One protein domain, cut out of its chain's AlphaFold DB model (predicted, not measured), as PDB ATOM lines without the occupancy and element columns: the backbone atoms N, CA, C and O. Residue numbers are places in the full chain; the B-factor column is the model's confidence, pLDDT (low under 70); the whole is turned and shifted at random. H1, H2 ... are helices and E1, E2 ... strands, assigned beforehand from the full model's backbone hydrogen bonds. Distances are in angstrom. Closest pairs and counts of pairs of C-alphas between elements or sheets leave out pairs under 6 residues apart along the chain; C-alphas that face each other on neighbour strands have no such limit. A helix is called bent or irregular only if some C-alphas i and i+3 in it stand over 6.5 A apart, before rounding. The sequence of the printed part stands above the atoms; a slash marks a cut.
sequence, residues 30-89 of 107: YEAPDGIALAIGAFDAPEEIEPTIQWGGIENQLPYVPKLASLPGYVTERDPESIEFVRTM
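This is residues 30 to 89 of the 107 residues of an uncharacterized protein of Ochrobactrum intermedium 229E (UniProt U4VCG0). With little regular structure, this is a long, open string of loop: the small hairpin of E1 and E2 lies at one end, the short helix H2 at the other, and the short helix H1 on the way between them. The 60 printed residues hold E1, E2, H1 and H2 in that order, 21 residues in named elements, class mixed, in an antiparallel sheet E1 - E2 and two helices. The whole is extended, with a radius of gyration of the C-alphas of 17.2 A and spans of 52 by 28 by 18 A.

E1, residues 30 to 32, and E2, residues 35 to 38, form an antiparallel hairpin at 168 degrees, with N 30 and O 37 2.9 A apart, within hydrogen-bond range. H1, residues 65 to 70, is apart from E1 and from H2, residues 80 to 87. In H2 every O i to N i+4 pair is within range; in H1 0 of 2 are, beside 2 of 3 O i to N i+3 pairs.

E1 begins at C-alpha 30 (11.689, -25.711, 37.078). E2 is 10.1 A long, and H1, 10.0 A, is irregular: C-alphas 66 and 69 are 7.5 A apart. H2, 10.7 A, ends at C-alpha 87 (-3.741, -46.992, 10.281).

The C-alphas of Pro 33 and Pro 80, the two farthest apart, are 52.6 A apart. The printed part has no cut; the link from E2 to H1 is long, 26 residues. Residues 56, 57 and 78 are under 70 in pLDDT.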
ATOM      1  N   TYR A  30      11.436 -27.123  36.836       79.25
ATOM      2  CA  TYR A  30      11.689 -25.711  37.078       79.25
ATOM      3  C   TYR A  30      11.929 -25.516  38.574       79.25
ATOM      4  O   TYR A  30      11.066 -25.840  39.385       79.25
ATOM      5  N   GLU A  31      13.099 -25.002  38.944       82.38
ATOM      6  CA  GLU A  31      13.470 -24.774  40.343       82.38
ATOM      7  C   GLU A  31      13.324 -23.295  40.706       82.38
ATOM      8  O   GLU A  31      13.868 -22.413  40.033       82.38
ATOM      9  N   ALA A  32      12.613 -23.034  41.798       76.06
ATOM     10  CA  ALA A  32      12.423 -21.719  42.386       76.06
ATOM     11  C   ALA A  32      12.742 -21.759  43.894       76.06
ATOM     12  O   ALA A  32      12.752 -22.831  44.504       76.06
ATOM     13  N   PRO A  33      13.019 -20.610  44.539       79.62
ATOM     14  CA  PRO A  33      13.324 -20.570  45.973       79.62
ATOM     15  C   PRO A  33      12.244 -21.180  46.882       79.62
ATOM     16  O   PRO A  33      12.536 -21.544  48.017       79.62
ATOM     17  N   ASP A  34      11.006 -21.263  46.403       77.50
ATOM     18  CA  ASP A  34       9.831 -21.783  47.097       77.50
ATOM     19  C   ASP A  34       9.438 -23.210  46.681       77.50
ATOM     20  O   ASP A  34       8.483 -23.760  47.231       77.50
ATOM     21  N   GLY A  35      10.187 -23.848  45.776       79.94
ATOM     22  CA  GLY A  35       9.997 -25.259  45.450       79.94
ATOM     23  C   GLY A  35      10.435 -25.661  44.046       79.94
ATOM     24  O   GLY A  35      11.100 -24.924  43.323       79.94
ATOM     25  N   ILE A  36      10.043 -26.876  43.666       84.69
ATOM     26  CA  ILE A  36      10.311 -27.458  42.350       84.69
ATOM     27  C   ILE A  36       8.972 -27.684  41.651       84.69
ATOM     28  O   ILE A  36       8.070 -28.302  42.216       84.69
ATOM     29  N   ALA A  37       8.851 -27.198  40.421       85.00
ATOM     30  CA  ALA A  37       7.768 -27.539  39.512       85.00
ATOM     31  C   ALA A  37       8.222 -28.652  38.564       85.00
ATOM     32  O   ALA A  37       9.380 -28.681  38.144       85.00
ATOM     33  N   LEU A  38       7.296 -29.534  38.199       86.19
ATOM     34  CA  LEU A  38       7.523 -30.623  37.252       86.19
ATOM     35  C   LEU A  38       6.667 -30.407  36.003       86.19
ATOM     36  O   LEU A  38       5.543 -29.909  36.088       86.19
ATOM     37  N   ALA A  39       7.191 -30.784  34.840       87.94
ATOM     38  CA  ALA A  39       6.439 -30.752  33.596       87.94
ATOM     39  C   ALA A  39       5.325 -31.811  33.634       87.94
ATOM     40  O   ALA A  39       5.599 -33.004  33.561       87.94
ATOM     41  N   ILE A  40       4.062 -31.378  33.719       88.44
ATOM     42  CA  ILE A  40       2.924 -32.305  33.830       88.44
ATOM     43  C   ILE A  40       2.832 -33.281  32.648       88.44
ATOM     44  O   ILE A  40       2.516 -34.446  32.833       88.44
ATOM     45  N   GLY A  41       3.183 -32.841  31.437       84.19
ATOM     46  CA  GLY A  41       3.164 -33.698  30.247       84.19
ATOM     47  C   GLY A  41       4.279 -34.748  30.183       84.19
ATOM     48  O   GLY A  41       4.373 -35.434  29.173       84.19
ATOM     49  N   ALA A  42       5.146 -34.834  31.198       84.44
ATOM     50  CA  ALA A  42       6.220 -35.824  31.267       84.44
ATOM     51  C   ALA A  42       5.862 -37.067  32.101       84.44
ATOM     52  O   ALA A  42       6.658 -38.001  32.137       84.44
ATOM     53  N   PHE A  43       4.717 -37.076  32.789       83.38
ATOM     54  CA  PHE A  43       4.227 -38.254  33.508       83.38
ATOM     55  C   PHE A  43       3.521 -39.221  32.554       83.38
ATOM     56  O   PHE A  43       2.941 -38.783  31.563       83.38
ATOM     57  N   ASP A  44       3.520 -40.511  32.897       80.06
ATOM     58  CA  ASP A  44       2.849 -41.550  32.103       80.06
ATOM     59  C   ASP A  44       1.315 -41.467  32.199       80.06
ATOM     60  O   ASP A  44       0.625 -41.697  31.211       80.06
ATOM     61  N   ALA A  45       0.787 -41.083  33.371       81.62
ATOM     62  CA  ALA A  45      -0.646 -40.908  33.642       81.62
ATOM     63  C   ALA A  45      -0.948 -39.484  34.163       81.62
ATOM     64  O   ALA A  45      -1.294 -39.296  35.337       81.62
ATOM     65  N   PRO A  46      -0.753 -38.434  33.341       85.06
ATOM     66  CA  PRO A  46      -0.884 -37.044  33.777       85.06
ATOM     67  C   PRO A  46      -2.314 -36.665  34.195       85.06
ATOM     68  O   PRO A  46      -2.499 -35.725  34.965       85.06
ATOM     69  N   GLU A  47      -3.332 -37.388  33.733       87.38
ATOM     70  CA  GLU A  47      -4.730 -37.216  34.134       87.38
ATOM     71  C   GLU A  47      -4.993 -37.534  35.612       87.38
ATOM     72  O   GLU A  47      -5.981 -37.055  36.168       87.38
ATOM     73  N   GLU A  48      -4.113 -38.301  36.263       92.12
ATOM     74  CA  GLU A  48      -4.198 -38.598  37.697       92.12
ATOM     75  C   GLU A  48      -3.614 -37.472  38.568       92.12
ATOM     76  O   GLU A  48      -3.778 -37.473  39.790       92.12
ATOM     77  N   ILE A  49      -2.936 -36.495  37.953       87.81
ATOM     78  CA  ILE A  49      -2.190 -35.439  38.638       87.81
ATOM     79  C   ILE A  49      -2.686 -34.077  38.150       87.81
ATOM     80  O   ILE A  49      -2.139 -33.481  37.225       87.81
ATOM     81  N   GLU A  50      -3.716 -33.540  38.797       91.06
ATOM     82  CA  GLU A  50      -4.230 -32.212  38.454       91.06
ATOM     83  C   GLU A  50      -3.228 -31.104  38.856       91.06
ATOM     84  O   GLU A  50      -2.903 -30.966  40.043       91.06
ATOM     85  N   PRO A  51      -2.731 -30.276  37.913       88.50
ATOM     86  CA  PRO A  51      -1.837 -29.172  38.246       88.50
ATOM     87  C   PRO A  51      -2.553 -28.093  39.061       88.50
ATOM     88  O   PRO A  51      -3.556 -27.532  38.626       88.50
ATOM     89  N   THR A  52      -1.994 -27.724  40.212       88.25
ATOM     90  CA  THR A  52      -2.582 -26.695  41.091       88.25
ATOM     91  C   THR A  52      -1.980 -25.303  40.897       88.25
ATOM     92  O   THR A  52      -2.564 -24.312  41.333       88.25
ATOM     93  N   ILE A  53      -0.792 -25.212  40.290       85.19
ATOM     94  CA  ILE A  53      -0.035 -23.967  40.104       85.19
ATOM     95  C   ILE A  53       0.636 -23.996  38.729       85.19
ATOM     96  O   ILE A  53       1.282 -24.976  38.369       85.19
ATOM     97  N   GLN A  54       0.529 -22.894  37.982       86.31
ATOM     98  CA  GLN A  54       1.283 -22.678  36.749       86.31
ATOM     99  C   GLN A  54       2.499 -21.791  37.041       86.31
ATOM    100  O   GLN A  54       2.355 -20.604  37.335       86.31
ATOM    101  N   TRP A  55       3.694 -22.371  36.954       78.12
ATOM    102  CA  TRP A  55       4.960 -21.672  37.173       78.12
ATOM    103  C   TRP A  55       5.521 -21.067  35.887       78.12
ATOM    104  O   TRP A  55       5.538 -21.748  34.869       78.12
ATOM    105  N   GLY A  56       6.019 -19.824  35.973       68.62
ATOM    106  CA  GLY A  56       6.889 -19.174  34.982       68.62
ATOM    107  C   GLY A  56       6.310 -19.085  33.566       68.62
ATOM    108  O   GLY A  56       6.339 -20.054  32.813       68.62
ATOM    109  N   GLY A  57       5.835 -17.905  33.160       69.12
ATOM    110  CA  GLY A  57       5.326 -17.687  31.804       69.12
ATOM    111  C   GLY A  57       3.827 -17.425  31.722       69.12
ATOM    112  O   GLY A  57       3.258 -17.577  30.647       69.12
ATOM    113  N   ILE A  58       3.188 -16.995  32.814       81.50
ATOM    114  CA  ILE A  58       1.867 -16.344  32.741       81.50
ATOM    115  C   ILE A  58       2.019 -14.963  32.090       81.50
ATOM    116  O   ILE A  58       1.227 -14.569  31.240       81.50
ATOM    117  N   GLU A  59       3.080 -14.245  32.449       85.12
ATOM    118  CA  GLU A  59       3.407 -12.905  31.967       85.12
ATOM    119  C   GLU A  59       3.812 -12.867  30.487       85.12
ATOM    120  O   GLU A  59       3.610 -11.857  29.820       85.12
ATOM    121  N   ASN A  60       4.339 -13.982  29.974       83.31
ATOM    122  CA  ASN A  60       4.748 -14.161  28.579       83.31
ATOM    123  C   ASN A  60       4.007 -15.324  27.903       83.31
ATOM    124  O   ASN A  60       4.493 -15.893  26.921       83.31
ATOM    125  N   GLN A  61       2.837 -15.700  28.426       86.19
ATOM    126  CA  GLN A  61       2.033 -16.762  27.837       86.19
ATOM    127  C   GLN A  61       1.646 -16.372  26.409       86.19
ATOM    128  O   GLN A  61       1.257 -15.230  26.146       86.19
ATOM    129  N   LEU A  62       1.700 -17.326  25.476       88.06
ATOM    130  CA  LEU A  62       1.208 -17.073  24.125       88.06
ATOM    131  C   LEU A  62      -0.280 -16.665  24.196       88.06
ATOM    132  O   LEU A  62      -1.069 -17.378  24.825       88.06
ATOM    133  N   PRO A  63      -0.707 -15.569  23.530       90.44
ATOM    134  CA  PRO A  63      -2.041 -14.984  23.730       90.44
ATOM    135  C   PRO A  63      -3.227 -15.912  23.430       90.44
ATOM    136  O   PRO A  63      -4.365 -15.620  23.801       90.44
ATOM    137  N   TYR A  64      -2.985 -17.003  22.705       92.38
ATOM    138  CA  TYR A  64      -4.003 -17.974  22.330       92.38
ATOM    139  C   TYR A  64      -4.136 -19.145  23.311       92.38
ATOM    140  O   TYR A  64      -5.126 -19.866  23.218       92.38
ATOM    141  N   VAL A  65      -3.198 -19.352  24.246       91.19
ATOM    142  CA  VAL A  65      -3.213 -20.529  25.139       91.19
ATOM    143  C   VAL A  65      -4.504 -20.619  25.963       91.19
ATOM    144  O   VAL A  65      -5.121 -21.683  25.938       91.19
ATOM    145  N   PRO A  66      -5.025 -19.531  26.570       91.38
ATOM    146  CA  PRO A  66      -6.307 -19.583  27.284       91.38
ATOM    147  C   PRO A  66      -7.513 -19.933  26.397       91.38
ATOM    148  O   PRO A  66      -8.593 -20.223  26.902       91.38
ATOM    149  N   LYS A  67      -7.358 -19.871  25.068       95.00
ATOM    150  CA  LYS A  67      -8.422 -20.116  24.085       95.00
ATOM    151  C   LYS A  67      -8.322 -21.494  23.431       95.00
ATOM    152  O   LYS A  67      -9.210 -21.827  22.650       95.00
ATOM    153  N   LEU A  68      -7.296 -22.298  23.728       92.88
ATOM    154  CA  LEU A  68      -7.077 -23.595  23.070       92.88
ATOM    155  C   LEU A  68      -8.296 -24.519  23.167       92.88
ATOM    156  O   LEU A  68      -8.707 -25.082  22.160       92.88
ATOM    157  N   ALA A  69      -8.933 -24.592  24.338       91.94
ATOM    158  CA  ALA A  69     -10.119 -25.424  24.552       91.94
ATOM    159  C   ALA A  69     -11.349 -24.993  23.724       91.94
ATOM    160  O   ALA A  69     -12.300 -25.755  23.597       91.94
ATOM    161  N   SER A  70     -11.348 -23.779  23.163       94.75
ATOM    162  CA  SER A  70     -12.432 -23.284  22.300       94.75
ATOM    163  C   SER A  70     -12.228 -23.593  20.814       94.75
ATOM    164  O   SER A  70     -13.123 -23.331  20.008       94.75
ATOM    165  N   LEU A  71     -11.059 -24.116  20.432       94.25
ATOM    166  CA  LEU A  71     -10.788 -24.476  19.046       94.25
ATOM    167  C   LEU A  71     -11.658 -25.669  18.622       94.25
ATOM    168  O   LEU A  71     -11.940 -26.547  19.439       94.25
ATOM    169  N   PRO A  72     -12.072 -25.748  17.343       92.38
ATOM    170  CA  PRO A  72     -12.760 -26.926  16.835       92.38
ATOM    171  C   PRO A  72     -11.912 -28.189  17.042       92.38
ATOM    172  O   PRO A  72     -10.812 -28.303  16.505       92.38
ATOM    173  N   GLY A  73     -12.437 -29.140  17.815       84.62
ATOM    174  CA  GLY A  73     -11.832 -30.455  18.002       84.62
ATOM    175  C   GLY A  73     -12.238 -31.434  16.900       84.62
ATOM    176  O   GLY A  73     -13.358 -31.379  16.377       84.62
ATOM    177  N   TYR A  74     -11.339 -32.356  16.566       81.19
ATOM    178  CA  TYR A  74     -11.572 -33.461  15.636       81.19
ATOM    179  C   TYR A  74     -11.248 -34.760  16.367       81.19
ATOM    180  O   TYR A  74     -10.181 -34.876  16.959       81.19
ATOM    181  N   VAL A  75     -12.177 -35.717  16.356       79.94
ATOM    182  CA  VAL A  75     -11.869 -37.076  16.811       79.94
ATOM    183  C   VAL A  75     -11.087 -37.782  15.713       79.94
ATOM    184  O   VAL A  75     -11.383 -37.599  14.533       79.94
ATOM    185  N   THR A  76     -10.108 -38.589  16.107       70.06
ATOM    186  CA  THR A  76      -9.205 -39.305  15.197       70.06
ATOM    187  C   THR A  76      -9.953 -40.204  14.199       70.06
ATOM    188  O   THR A  76      -9.504 -40.384  13.075       70.06
ATOM    189  N   GLU A  77     -11.140 -40.701  14.562       70.19
ATOM    190  CA  GLU A  77     -11.957 -41.628  13.757       70.19
ATOM    191  C   GLU A  77     -13.171 -40.960  13.085       70.19
ATOM    192  O   GLU A  77     -14.211 -41.583  12.876       70.19
ATOM    193  N   ARG A  78     -13.092 -39.658  12.786       68.00
ATOM    194  CA  ARG A  78     -14.248 -38.878  12.310       68.00
ATOM    195  C   ARG A  78     -14.827 -39.367  10.973       68.00
ATOM    196  O   ARG A  78     -16.024 -39.187  10.752       68.00
ATOM    197  N   ASP A  79     -14.012 -39.951  10.100       72.38
ATOM    198  CA  ASP A  79     -14.435 -40.447   8.789       72.38
ATOM    199  C   ASP A  79     -13.545 -41.614   8.298       72.38
ATOM    200  O   ASP A  79     -12.434 -41.795   8.805       72.38
ATOM    201  N   PRO A  80     -14.010 -42.422   7.324       73.38
ATOM    202  CA  PRO A  80     -13.269 -43.585   6.833       73.38
ATOM    203  C   PRO A  80     -11.883 -43.276   6.249       73.38
ATOM    204  O   PRO A  80     -10.988 -44.110   6.383       73.38
ATOM    205  N   GLU A  81     -11.679 -42.105   5.635       75.25
ATOM    206  CA  GLU A  81     -10.371 -41.704   5.095       75.25
ATOM    207  C   GLU A  81      -9.401 -41.354   6.229       75.25
ATOM    208  O   GLU A  81      -8.244 -41.774   6.200       75.25
ATOM    209  N   SER A  82      -9.878 -40.672   7.277       75.62
ATOM    210  CA  SER A  82      -9.098 -40.423   8.500       75.62
ATOM    211  C   SER A  82      -8.680 -41.727   9.189       75.62
ATOM    212  O   SER A  82      -7.544 -41.846   9.646       75.62
ATOM    213  N   ILE A  83      -9.559 -42.734   9.224       77.06
ATOM    214  CA  ILE A  83      -9.253 -44.053   9.803       77.06
ATOM    215  C   ILE A  83      -8.162 -44.767   8.997       77.06
ATOM    216  O   ILE A  83      -7.210 -45.280   9.584       77.06
ATOM    217  N   GLU A  84      -8.279 -44.802   7.667       81.44
ATOM    218  CA  GLU A  84      -7.243 -45.369   6.789       81.44
ATOM    219  C   GLU A  84      -5.903 -44.649   6.978       81.44
ATOM    220  O   GLU A  84      -4.876 -45.302   7.153       81.44
ATOM    221  N   PHE A  85      -5.905 -43.315   7.051       78.69
ATOM    222  CA  PHE A  85      -4.695 -42.534   7.301       78.69
ATOM    223  C   PHE A  85      -4.055 -42.871   8.655       78.69
ATOM    224  O   PHE A  85      -2.856 -43.145   8.720       78.69
ATOM    225  N   VAL A  86      -4.841 -42.927   9.732       80.44
ATOM    226  CA  VAL A  86      -4.346 -43.262  11.079       80.44
ATOM    227  C   VAL A  86      -3.741 -44.664  11.125       80.44
ATOM    228  O   VAL A  86      -2.706 -44.852  11.759       80.44
ATOM    229  N   ARG A  87      -4.304 -45.632  10.391       81.62
ATOM    230  CA  ARG A  87      -3.741 -46.992  10.281       81.62
ATOM    231  C   ARG A  87      -2.355 -47.031   9.639       81.62
ATOM    232  O   ARG A  87      -1.624 -47.990   9.871       81.62
ATOM    233  N   THR A  88      -1.988 -46.022   8.849       83.69
ATOM    234  CA  THR A  88      -0.642 -45.922   8.262       83.69
ATOM    235  C   THR A  88       0.388 -45.284   9.193       83.69
ATOM    236  O   THR A  88       1.582 -45.339   8.895       83.69
ATOM    237  N   MET A  89      -0.028 -44.679  10.312       82.50
ATOM    238  CA  MET A  89       0.904 -44.015  11.222       82.50
ATOM    239  C   MET A  89       1.743 -45.029  11.996       82.50
ATOM    240  O   MET A  89       1.234 -45.979  12.586       82.50
TER     241      MET A  89